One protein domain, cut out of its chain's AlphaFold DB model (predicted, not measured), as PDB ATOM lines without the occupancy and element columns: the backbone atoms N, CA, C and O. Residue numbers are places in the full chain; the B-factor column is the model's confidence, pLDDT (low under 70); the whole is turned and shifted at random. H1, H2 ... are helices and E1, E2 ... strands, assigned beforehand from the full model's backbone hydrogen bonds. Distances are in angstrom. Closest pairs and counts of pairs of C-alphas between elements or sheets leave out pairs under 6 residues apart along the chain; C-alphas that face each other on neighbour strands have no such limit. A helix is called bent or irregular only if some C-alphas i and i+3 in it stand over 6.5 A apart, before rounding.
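AT A GLANCE: This is residues 170 to 246 of the 575 residues of the protein "D-tyrosyl-tRNA deacylase" of Chondromyces crocatus (UniProt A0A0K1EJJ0). A twisted wall of five strands has one helix, H2, laid across one of its faces, two layers in all, with helices on one face of a sheet. A second helix, H1, sits past the sheet at one end of the longest axis and folds back into H2 as a helical hairpin. The printed part has 77 residues, with five named strands and then two named helices along the chain, E1 E2 E3 E4 E5 H1 H2. The sheet runs E1, E2, E5, E3, E4 and is mixed; the class is mixed, helices and strands. The whole is compact, with a radius of gyration of the C-alphas of 11.5 A, and rounded, spanning 31 by 27 by 18 A.

HOW THE PARTS SIT: Begin at the sheet's inner strand E5, residues 207 to 211. Beside it E3, residues 190 to 194, runs parallel at 6 degrees, with N 209 and O 191 2.8 A apart. On the other side of E5 is E2, residues 179 to 183, antiparallel at 157 degrees, with N 182 and O 208 at 2.8 A. The edge strand E1, residues 172 to 176, makes a hairpin with E2, and N 176 and O 179 are 2.8 A apart. The other edge strand, E4, residues 197 to 202, makes a hairpin with E3, where N 202 and O 190 are 2.7 A apart. Now look at H2, residues 231 to 244, on the sheet at a height of 9.2 A; on the local plane it stands at 82 degrees to E5, across the strands. It lies over E5 and only just over E2 and E4, with 3 C-alphas each; its closest C-alphas to E5 are those of Val 238 and Tyr 209, 7.2 A. H1, residues 216 to 225, touches H2, which meets it with residues 233 to 234 alone; the closest C-alphas are those of Met 218 and Ala 233, 5.3 A. The two run opposite ways at a tilt of 38 degrees, only just steep. H1 only grazes the sheet, with residues 218 to 225. In H1 every O i to N i+4 pair is within hydrogen-bond range; in H2, 8 of 10 are.

IN THESE COORDINATES: Find C-alpha 172 at (-24.927, -39.533, 32.376), where E1 begins. E4, the longest strand, is 14.9 A from first to last C-alpha. H1 is 14.6 A long. H2 runs 19.8 A to C-alpha 244 at (-25.217, -31.649, 19.610); it is irregular, with C-alphas 233 and 236 7.2 A apart.

THE WHOLE: The two C-alphas farthest apart are those of Arg 224 and His 246, 33.9 A. The printed part has no cut and no long link. The mean pLDDT of the printed part is 89.3; residues 223 to 228 are under 70.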
ATOM      1  N   GLU A 170     -21.582 -45.542  35.588       91.25
ATOM      2  CA  GLU A 170     -21.174 -44.289  34.950       91.25
ATOM      3  C   GLU A 170     -22.346 -43.293  34.872       91.25
ATOM      4  O   GLU A 170     -23.403 -43.582  34.309       91.25
ATOM      5  N   GLU A 171     -22.142 -42.094  35.426       94.88
ATOM      6  CA  GLU A 171     -23.129 -41.009  35.438       94.88
ATOM      7  C   GLU A 171     -23.336 -40.427  34.033       94.88
ATOM      8  O   GLU A 171     -22.374 -40.094  33.338       94.88
ATOM      9  N   VAL A 172     -24.592 -40.231  33.625       96.69
ATOM     10  CA  VAL A 172     -24.927 -39.533  32.376       96.69
ATOM     11  C   VAL A 172     -24.789 -38.022  32.573       96.69
ATOM     12  O   VAL A 172     -25.570 -37.409  33.293       96.69
ATOM     13  N   LEU A 173     -23.826 -37.409  31.882       96.31
ATOM     14  CA  LEU A 173     -23.600 -35.960  31.891       96.31
ATOM     15  C   LEU A 173     -24.499 -35.217  30.906       96.31
ATOM     16  O   LEU A 173     -24.811 -34.043  31.104       96.31
ATOM     17  N   GLY A 174     -24.877 -35.863  29.806       95.00
ATOM     18  CA  GLY A 174     -25.755 -35.265  28.811       95.00
ATOM     19  C   GLY A 174     -26.206 -36.264  27.760       95.00
ATOM     20  O   GLY A 174     -25.422 -37.083  27.295       95.00
ATOM     21  N   THR A 175     -27.460 -36.149  27.339       96.00
ATOM     22  CA  THR A 175     -28.048 -36.995  26.298       96.00
ATOM     23  C   THR A 175     -28.262 -36.191  25.025       96.00
ATOM     24  O   THR A 175     -28.646 -35.022  25.044       96.00
ATOM     25  N   THR A 176     -28.011 -36.830  23.888       96.06
ATOM     26  CA  THR A 176     -28.206 -36.267  22.553       96.06
ATOM     27  C   THR A 176     -28.997 -37.244  21.693       96.06
ATOM     28  O   THR A 176     -29.116 -38.426  22.012       96.06
ATOM     29  N   ARG A 177     -29.452 -36.799  20.516       94.38
ATOM     30  CA  ARG A 177     -30.082 -37.687  19.517       94.38
ATOM     31  C   ARG A 177     -29.190 -38.846  19.043       94.38
ATOM     32  O   ARG A 177     -29.652 -39.731  18.330       94.38
ATOM     33  N   TYR A 178     -27.898 -38.796  19.357       95.38
ATOM     34  CA  TYR A 178     -26.912 -39.779  18.933       95.38
ATOM     35  C   TYR A 178     -26.538 -40.781  20.029       95.38
ATOM     36  O   TYR A 178     -25.951 -41.819  19.710       95.38
ATOM     37  N   GLY A 179     -26.881 -40.475  21.281       95.44
ATOM     38  CA  GLY A 179     -26.483 -41.236  22.454       95.44
ATOM     39  C   GLY A 179     -26.149 -40.351  23.652       95.44
ATOM     40  O   GLY A 179     -26.405 -39.142  23.634       95.44
ATOM     41  N   ASP A 180     -25.518 -40.956  24.653       97.06
ATOM     42  CA  ASP A 180     -25.222 -40.345  25.947       97.06
ATOM     43  C   ASP A 180     -23.731 -40.047  26.107       97.06
ATOM     44  O   ASP A 180     -22.867 -40.827  25.706       97.06
ATOM     45  N   ILE A 181     -23.430 -38.908  26.713       97.88
ATOM     46  CA  ILE A 181     -22.099 -38.515  27.162       97.88
ATOM     47  C   ILE A 181     -22.053 -38.796  28.657       97.88
ATOM     48  O   ILE A 181     -22.925 -38.357  29.407       97.88
ATOM     49  N   LEU A 182     -21.046 -39.545  29.074       97.25
ATOM     50  CA  LEU A 182     -20.936 -40.133  30.398       97.25
ATOM     51  C   LEU A 182     -19.711 -39.579  31.120       97.25
ATOM     52  O   LEU A 182     -18.693 -39.247  30.499       97.25
ATOM     53  N   ARG A 183     -19.785 -39.518  32.447       95.94
ATOM     54  CA  ARG A 183     -18.645 -39.153  33.275       95.94
ATOM     55  C   ARG A 183     -17.618 -40.273  33.215       95.94
ATOM     56  O   ARG A 183     -17.898 -41.405  33.595       95.94
ATOM     57  N   ARG A 184     -16.404 -39.928  32.791       93.19
ATOM     58  CA  ARG A 184     -15.269 -40.842  32.870       93.19
ATOM     59  C   ARG A 184     -14.990 -41.184  34.336       93.19
ATOM     60  O   ARG A 184     -14.825 -40.292  35.168       93.19
ATOM     61  N   VAL A 185     -14.878 -42.475  34.635       91.06
ATOM     62  CA  VAL A 185     -14.461 -42.950  35.961       91.06
ATOM     63  C   VAL A 185     -12.983 -42.624  36.174       91.06
ATOM     64  O   VAL A 185     -12.134 -42.949  35.341       91.06
ATOM     65  N   HIS A 186     -12.663 -41.993  37.305       86.62
ATOM     66  CA  HIS A 186     -11.290 -41.620  37.633       86.62
ATOM     67  C   HIS A 186     -10.365 -42.851  37.663       86.62
ATOM     68  O   HIS A 186     -10.710 -43.891  38.224       86.62
ATOM     69  N   GLY A 187      -9.182 -42.737  37.051       85.94
ATOM     70  CA  GLY A 187      -8.199 -43.824  36.977       85.94
ATOM     71  C   GLY A 187      -8.504 -44.925  35.952       85.94
ATOM     72  O   GLY A 187      -7.736 -45.877  35.856       85.94
ATOM     73  N   ARG A 188      -9.583 -44.809  35.168       89.12
ATOM     74  CA  ARG A 188      -9.891 -45.708  34.040       89.12
ATOM     75  C   ARG A 188      -9.777 -44.968  32.710       89.12
ATOM     76  O   ARG A 188      -9.935 -43.746  32.714       89.12
ATOM     77  N   PRO A 189      -9.508 -45.642  31.581       93.25
ATOM     78  CA  PRO A 189      -9.644 -45.025  30.262       93.25
ATOM     79  C   PRO A 189     -11.090 -44.562  30.027       93.25
ATOM     80  O   PRO A 189     -12.027 -45.080  30.639       93.25
ATOM     81  N   GLY A 190     -11.280 -43.580  29.146       94.44
ATOM     82  CA  GLY A 190     -12.610 -43.238  28.649       94.44
ATOM     83  C   GLY A 190     -13.182 -44.417  27.867       94.44
ATOM     84  O   GLY A 190     -12.457 -45.114  27.160       94.44
ATOM     85  N   ARG A 191     -14.474 -44.684  28.013       95.00
ATOM     86  CA  ARG A 191     -15.110 -45.862  27.418       95.00
ATOM     87  C   ARG A 191     -16.066 -45.469  26.318       95.00
ATOM     88  O   ARG A 191     -16.825 -44.516  26.456       95.00
ATOM     89  N   VAL A 192     -16.054 -46.231  25.233       94.88
ATOM     90  CA  VAL A 192     -17.007 -46.086  24.135       94.88
ATOM     91  C   VAL A 192     -17.892 -47.317  24.110       94.88
ATOM     92  O   VAL A 192     -17.472 -48.407  23.720       94.88
ATOM     93  N   TYR A 193     -19.135 -47.123  24.521       92.88
ATOM     94  CA  TYR A 193     -20.208 -48.091  24.441       92.88
ATOM     95  C   TYR A 193     -20.980 -47.917  23.131       92.88
ATOM     96  O   TYR A 193     -21.190 -46.810  22.633       92.88
ATOM     97  N   VAL A 194     -21.445 -49.030  22.584       89.94
ATOM     98  CA  VAL A 194     -22.408 -49.100  21.494       89.94
ATOM     99  C   VAL A 194     -23.643 -49.799  22.035       89.94
ATOM    100  O   VAL A 194     -23.593 -50.985  22.351       89.94
ATOM    101  N   LYS A 195     -24.749 -49.058  22.156       87.25
ATOM    102  CA  LYS A 195     -26.009 -49.543  22.751       87.25
ATOM    103  C   LYS A 195     -25.791 -50.215  24.107       87.25
ATOM    104  O   LYS A 195     -26.304 -51.295  24.379       87.25
ATOM    105  N   GLY A 196     -24.975 -49.583  24.941       89.56
ATOM    106  CA  GLY A 196     -24.651 -50.076  26.272       89.56
ATOM    107  C   GLY A 196     -23.637 -51.220  26.329       89.56
ATOM    108  O   GLY A 196     -23.307 -51.614  27.439       89.56
ATOM    109  N   LEU A 197     -23.104 -51.724  25.207       89.50
ATOM    110  CA  LEU A 197     -22.000 -52.693  25.193       89.50
ATOM    111  C   LEU A 197     -20.663 -52.003  24.900       89.50
ATOM    112  O   LEU A 197     -20.550 -51.264  23.927       89.50
ATOM    113  N   LEU A 198     -19.642 -52.261  25.709       90.94
ATOM    114  CA  LEU A 198     -18.303 -51.703  25.560       90.94
ATOM    115  C   LEU A 198     -17.679 -52.161  24.236       90.94
ATOM    116  O   LEU A 198     -17.531 -53.356  23.992       90.94
ATOM    117  N   ALA A 199     -17.309 -51.193  23.400       89.38
ATOM    118  CA  ALA A 199     -16.729 -51.407  22.077       89.38
ATOM    119  C   ALA A 199     -15.268 -50.937  21.987       89.38
ATOM    120  O   ALA A 199     -14.495 -51.488  21.202       89.38
ATOM    121  N   ALA A 200     -14.879 -49.924  22.765       91.19
ATOM    122  CA  ALA A 200     -13.502 -49.442  22.824       91.19
ATOM    123  C   ALA A 200     -13.186 -48.746  24.154       91.19
ATOM    124  O   ALA A 200     -14.082 -48.243  24.836       91.19
ATOM    125  N   GLU A 201     -11.898 -48.694  24.479       93.31
ATOM    126  CA  GLU A 201     -11.334 -47.924  25.586       93.31
ATOM    127  C   GLU A 201     -10.304 -46.927  25.025       93.31
ATOM    128  O   GLU A 201      -9.554 -47.246  24.102       93.31
ATOM    129  N   GLU A 202     -10.307 -45.705  25.551       94.88
ATOM    130  CA  GLU A 202      -9.553 -44.548  25.067       94.88
ATOM    131  C   GLU A 202      -8.870 -43.841  26.239       94.88
ATOM    132  O   GLU A 202      -9.497 -43.133  27.028       94.88
ATOM    133  N   GLU A 203      -7.553 -44.002  26.349       93.75
ATOM    134  CA  GLU A 203      -6.769 -43.490  27.484       93.75
ATOM    135  C   GLU A 203      -6.885 -41.972  27.674       93.75
ATOM    136  O   GLU A 203      -6.924 -41.458  28.803       93.75
ATOM    137  N   ASN A 204      -6.966 -41.245  26.555       93.94
ATOM    138  CA  ASN A 204      -6.893 -39.790  26.539       93.94
ATOM    139  C   ASN A 204      -8.226 -39.081  26.267       93.94
ATOM    140  O   ASN A 204      -8.221 -37.896  25.937       93.94
ATOM    141  N   PHE A 205      -9.355 -39.771  26.423       95.81
ATOM    142  CA  PHE A 205     -10.666 -39.121  26.420       95.81
ATOM    143  C   PHE A 205     -10.967 -38.481  27.783       95.81
ATOM    144  O   PHE A 205     -10.666 -39.042  28.838       95.81
ATOM    145  N   ALA A 206     -11.540 -37.284  27.768       95.12
ATOM    146  CA  ALA A 206     -12.090 -36.581  28.919       95.12
ATOM    147  C   ALA A 206     -13.394 -37.225  29.415       95.12
ATOM    148  O   ALA A 206     -13.637 -37.266  30.621       95.12
ATOM    149  N   CYS A 207     -14.207 -37.759  28.500       96.50
ATOM    150  CA  CYS A 207     -15.505 -38.362  28.807       96.50
ATOM    151  C   CYS A 207     -15.605 -39.811  28.307       96.50
ATOM    152  O   CYS A 207     -14.825 -40.273  27.476       96.50
ATOM    153  N   SER A 208     -16.610 -40.525  28.806       97.19
ATOM    154  CA  SER A 208     -17.084 -41.779  28.216       97.19
ATOM    155  C   SER A 208     -18.308 -41.503  27.331       97.19
ATOM    156  O   SER A 208     -18.954 -40.459  27.439       97.19
ATOM    157  N   TYR A 209     -18.651 -42.431  26.439       97.25
ATOM    158  CA  TYR A 209     -19.701 -42.247  25.436       97.25
ATOM    159  C   TYR A 209     -20.521 -43.513  25.252       97.25
ATOM    160  O   TYR A 209     -19.964 -44.590  25.088       97.25
ATOM    161  N   ASN A 210     -21.841 -43.381  25.181       95.81
ATOM    162  CA  ASN A 210     -22.750 -44.441  24.766       95.81
ATOM    163  C   ASN A 210     -23.425 -44.070  23.453       95.81
ATOM    164  O   ASN A 210     -24.327 -43.242  23.425       95.81
ATOM    165  N   ILE A 211     -23.009 -44.697  22.359       94.00
ATOM    166  CA  ILE A 211     -23.556 -44.449  21.029       94.00
ATOM    167  C   ILE A 211     -24.771 -45.349  20.809       94.00
ATOM    168  O   ILE A 211     -24.648 -46.570  20.686       94.00
ATOM    169  N   THR A 212     -25.946 -44.741  20.683       90.62
ATOM    170  CA  THR A 212     -27.204 -45.448  20.394       90.62
ATOM    171  C   THR A 212     -27.579 -45.365  18.912       90.62
ATOM    172  O   THR A 212     -28.148 -46.306  18.356       90.62
ATOM    173  N   SER A 213     -27.177 -44.288  18.224       89.56
ATOM    174  CA  SER A 213     -27.373 -44.090  16.780       89.56
ATOM    175  C   SER A 213     -26.078 -44.344  16.002       89.56
ATOM    176  O   SER A 213     -25.137 -43.549  16.055       89.56
ATOM    177  N   LEU A 214     -26.028 -45.443  15.244       87.12
ATOM    178  CA  LEU A 214     -24.822 -45.888  14.535       87.12
ATOM    179  C   LEU A 214     -24.671 -45.258  13.145       87.12
ATOM    180  O   LEU A 214     -25.648 -45.056  12.425       87.12
ATOM    181  N   THR A 215     -23.424 -45.008  12.734       87.69
ATOM    182  CA  THR A 215     -23.084 -44.682  11.338       87.69
ATOM    183  C   THR A 215     -22.994 -45.952  10.483       87.69
ATOM    184  O   THR A 215     -22.875 -47.072  10.993       87.69
ATOM    185  N   ALA A 216     -22.988 -45.793   9.156       84.50
ATOM    186  CA  ALA A 216     -22.703 -46.895   8.235       84.50
ATOM    187  C   ALA A 216     -21.305 -47.504   8.478       84.50
ATOM    188  O   ALA A 216     -21.151 -48.725   8.454       84.50
ATOM    189  N   ALA A 217     -20.306 -46.666   8.783       84.75
ATOM    190  CA  ALA A 217     -18.949 -47.106   9.102       84.75
ATOM    191  C   ALA A 217     -18.908 -47.975  10.370       84.75
ATOM    192  O   ALA A 217     -18.304 -49.048  10.355       84.75
ATOM    193  N   MET A 218     -19.614 -47.572  11.432       84.19
ATOM    194  CA  MET A 218     -19.720 -48.358  12.665       84.19
ATOM    195  C   MET A 218     -20.434 -49.690  12.437       84.19
ATOM    196  O   MET A 218     -19.951 -50.723  12.889       84.19
ATOM    197  N   ASN A 219     -21.548 -49.692  11.696       80.81
ATOM    198  CA  ASN A 219     -22.249 -50.932  11.356       80.81
ATOM    199  C   ASN A 219     -21.340 -51.910  10.599       80.81
ATOM    200  O   ASN A 219     -21.337 -53.101  10.901       80.81
ATOM    201  N   LYS A 220     -20.534 -51.407   9.657       77.94
ATOM    202  CA  LYS A 220     -19.563 -52.216   8.913       77.94
ATOM    203  C   LYS A 220     -18.445 -52.758   9.810       77.94
ATOM    204  O   LYS A 220     -18.078 -53.921   9.663       77.94
ATOM    205  N   ALA A 221     -17.919 -51.945  10.727       74.88
ATOM    206  CA  ALA A 221     -16.865 -52.353  11.658       74.88
ATOM    207  C   ALA A 221     -17.345 -53.443  12.633       74.88
ATOM    208  O   ALA A 221     -16.696 -54.478  12.769       74.88
ATOM    209  N   LEU A 222     -18.531 -53.265  13.224       72.88
ATOM    210  CA  LEU A 222     -19.141 -54.233  14.144       72.88
ATOM    211  C   LEU A 222     -19.402 -55.589  13.478       72.88
ATOM    212  O   LEU A 222     -19.186 -56.630  14.094       72.88
ATOM    213  N   ASN A 223     -19.805 -55.584  12.205       66.00
ATOM    214  CA  ASN A 223     -20.011 -56.815  11.446       66.00
ATOM    215  C   ASN A 223     -18.694 -57.574  11.165       66.00
ATOM    216  O   ASN A 223     -18.741 -58.783  10.951       66.00
ATOM    217  N   ARG A 224     -17.534 -56.895  11.167       59.22
ATOM    218  CA  ARG A 224     -16.219 -57.503  10.889       59.22
ATOM    219  C   ARG A 224     -15.498 -57.988  12.147       59.22
ATOM    220  O   ARG A 224     -14.895 -59.052  12.110       59.22
ATOM    221  N   GLU A 225     -15.539 -57.214  13.233       52.56
ATOM    222  CA  GLU A 225     -14.644 -57.403  14.392       52.56
ATOM    223  C   GLU A 225     -15.357 -57.836  15.687       52.56
ATOM    224  O   GLU A 225     -14.672 -58.166  16.653       52.56
ATOM    225  N   ARG A 226     -16.702 -57.913  15.693       60.78
ATOM    226  CA  ARG A 226     -17.642 -58.382  16.751       60.78
ATOM    227  C   ARG A 226     -17.493 -57.826  18.176       60.78
ATOM    228  O   ARG A 226     -18.464 -57.837  18.918       60.78
ATOM    229  N   THR A 227     -16.316 -57.377  18.577       59.66
ATOM    230  CA  THR A 227     -15.925 -57.098  19.964       59.66
ATOM    231  C   THR A 227     -15.224 -55.762  20.113       59.66
ATOM    232  O   THR A 227     -15.343 -55.145  21.164       59.66
ATOM    233  N   HIS A 228     -14.576 -55.284  19.050       69.00
ATOM    234  CA  HIS A 228     -13.910 -53.994  19.040       69.00
ATOM    235  C   HIS A 228     -14.286 -53.179  17.812       69.00
ATOM    236  O   HIS A 228     -14.554 -53.713  16.735       69.00
ATOM    237  N   VAL A 229     -14.332 -51.865  17.996       79.00
ATOM    238  CA  VAL A 229     -14.524 -50.903  16.916       79.00
ATOM    239  C   VAL A 229     -13.314 -49.987  16.914       79.00
ATOM    240  O   VAL A 229     -13.031 -49.335  17.911       79.00
ATOM    241  N   GLY A 230     -12.593 -49.923  15.795       84.50
ATOM    242  CA  GLY A 230     -11.454 -49.015  15.676       84.50
ATOM    243  C   GLY A 230     -11.867 -47.545  15.816       84.50
ATOM    244  O   GLY A 230     -12.913 -47.135  15.307       84.50
ATOM    245  N   ARG A 231     -11.002 -46.730  16.434       90.88
ATOM    246  CA  ARG A 231     -11.223 -45.299  16.717       90.88
ATOM    247  C   ARG A 231     -11.778 -44.491  15.549       90.88
ATOM    248  O   ARG A 231     -12.692 -43.679  15.720       90.88
ATOM    249  N   ALA A 232     -11.275 -44.745  14.342       89.75
ATOM    250  CA  ALA A 232     -11.719 -44.066  13.128       89.75
ATOM    251  C   ALA A 232     -13.226 -44.231  12.850       89.75
ATOM    252  O   ALA A 232     -13.838 -43.340  12.272       89.75
ATOM    253  N   ALA A 233     -13.843 -45.338  13.275       89.56
ATOM    254  CA  ALA A 233     -15.246 -45.611  12.992       89.56
ATOM    255  C   ALA A 233     -16.215 -44.837  13.902       89.56
ATOM    256  O   ALA A 233     -17.296 -44.478  13.435       89.56
ATOM    257  N   TYR A 234     -15.857 -44.557  15.164       92.31
ATOM    258  CA  TYR A 234     -16.725 -43.812  16.093       92.31
ATOM    259  C   TYR A 234     -16.348 -42.342  16.287       92.31
ATOM    260  O   TYR A 234     -17.189 -41.585  16.760       92.31
ATOM    261  N   THR A 235     -15.136 -41.911  15.915       94.12
ATOM    262  CA  THR A 235     -14.661 -40.529  16.151       94.12
ATOM    263  C   THR A 235     -15.640 -39.474  15.629       94.12
ATOM    264  O   THR A 235     -16.003 -38.556  16.358       94.12
ATOM    265  N   GLU A 236     -16.134 -39.634  14.397       93.88
ATOM    266  CA  GLU A 236     -17.128 -38.724  13.810       93.88
ATOM    267  C   GLU A 236     -18.408 -38.658  14.659       93.88
ATOM    268  O   GLU A 236     -18.983 -37.595  14.885       93.88
ATOM    269  N   ARG A 237     -18.860 -39.805  15.175       94.56
ATOM    270  CA  ARG A 237     -20.077 -39.886  15.980       94.56
ATOM    271  C   ARG A 237     -19.896 -39.234  17.348       94.56
ATOM    272  O   ARG A 237     -20.801 -38.526  17.778       94.56
ATOM    273  N   VAL A 238     -18.738 -39.411  17.981       96.38
ATOM    274  CA  VAL A 238     -18.386 -38.735  19.238       96.38
ATOM    275  C   VAL A 238     -18.336 -37.216  19.041       96.38
ATOM    276  O   VAL A 238     -18.944 -36.484  19.818       96.38
ATOM    277  N   GLN A 239     -17.715 -36.728  17.960       96.00
ATOM    278  CA  GLN A 239     -17.736 -35.297  17.622       96.00
ATOM    279  C   GLN A 239     -19.169 -34.780  17.450       96.00
ATOM    280  O   GLN A 239     -19.533 -33.768  18.041       96.00
ATOM    281  N   ASN A 240     -20.010 -35.505  16.709       95.94
ATOM    282  CA  ASN A 240     -21.416 -35.148  16.518       95.94
ATOM    283  C   ASN A 240     -22.211 -35.121  17.834       95.94
ATOM    284  O   ASN A 240     -23.099 -34.284  17.986       95.94
ATOM    285  N   MET A 241     -21.907 -36.009  18.786       96.69
ATOM    286  CA  MET A 241     -22.494 -35.977  20.132       96.69
ATOM    287  C   MET A 241     -22.084 -34.708  20.878       96.69
ATOM    288  O   MET A 241     -22.948 -34.002  21.383       96.69
ATOM    289  N   LEU A 242     -20.794 -34.369  20.896       96.00
ATOM    290  CA  LEU A 242     -20.303 -33.169  21.582       96.00
ATOM    291  C   LEU A 242     -20.860 -31.880  20.958       96.00
ATOM    292  O   LEU A 242     -21.265 -30.979  21.683       96.00
ATOM    293  N   LEU A 243     -20.966 -31.821  19.626       94.75
ATOM    294  CA  LEU A 243     -21.548 -30.686  18.898       94.75
ATOM    295  C   LEU A 243     -23.071 -30.560  19.075       94.75
ATOM    296  O   LEU A 243     -23.612 -29.465  18.968       94.75
ATOM    297  N   ALA A 244     -23.778 -31.663  19.332       94.31
ATOM    298  CA  ALA A 244     -25.217 -31.649  19.610       94.31
ATOM    299  C   ALA A 244     -25.543 -31.475  21.106       94.31
ATOM    300  O   ALA A 244     -26.712 -31.318  21.469       94.31
ATOM    301  N   CYS A 245     -24.534 -31.544  21.978       92.88
ATOM    302  CA  CYS A 245     -24.703 -31.426  23.417       92.88
ATOM    303  C   CYS A 245     -24.890 -29.962  23.834       92.88
ATOM    304  O   CYS A 245     -24.264 -29.064  23.273       92.88
ATOM    305  N   HIS A 246     -25.723 -29.755  24.855       87.81
ATOM    306  CA  HIS A 246     -25.963 -28.463  25.510       87.81
ATOM    307  C   HIS A 246     -25.789 -28.548  27.038       87.81
ATOM    308  O   HIS A 246     -26.192 -27.638  27.753       87.81
TER     309      HIS A 246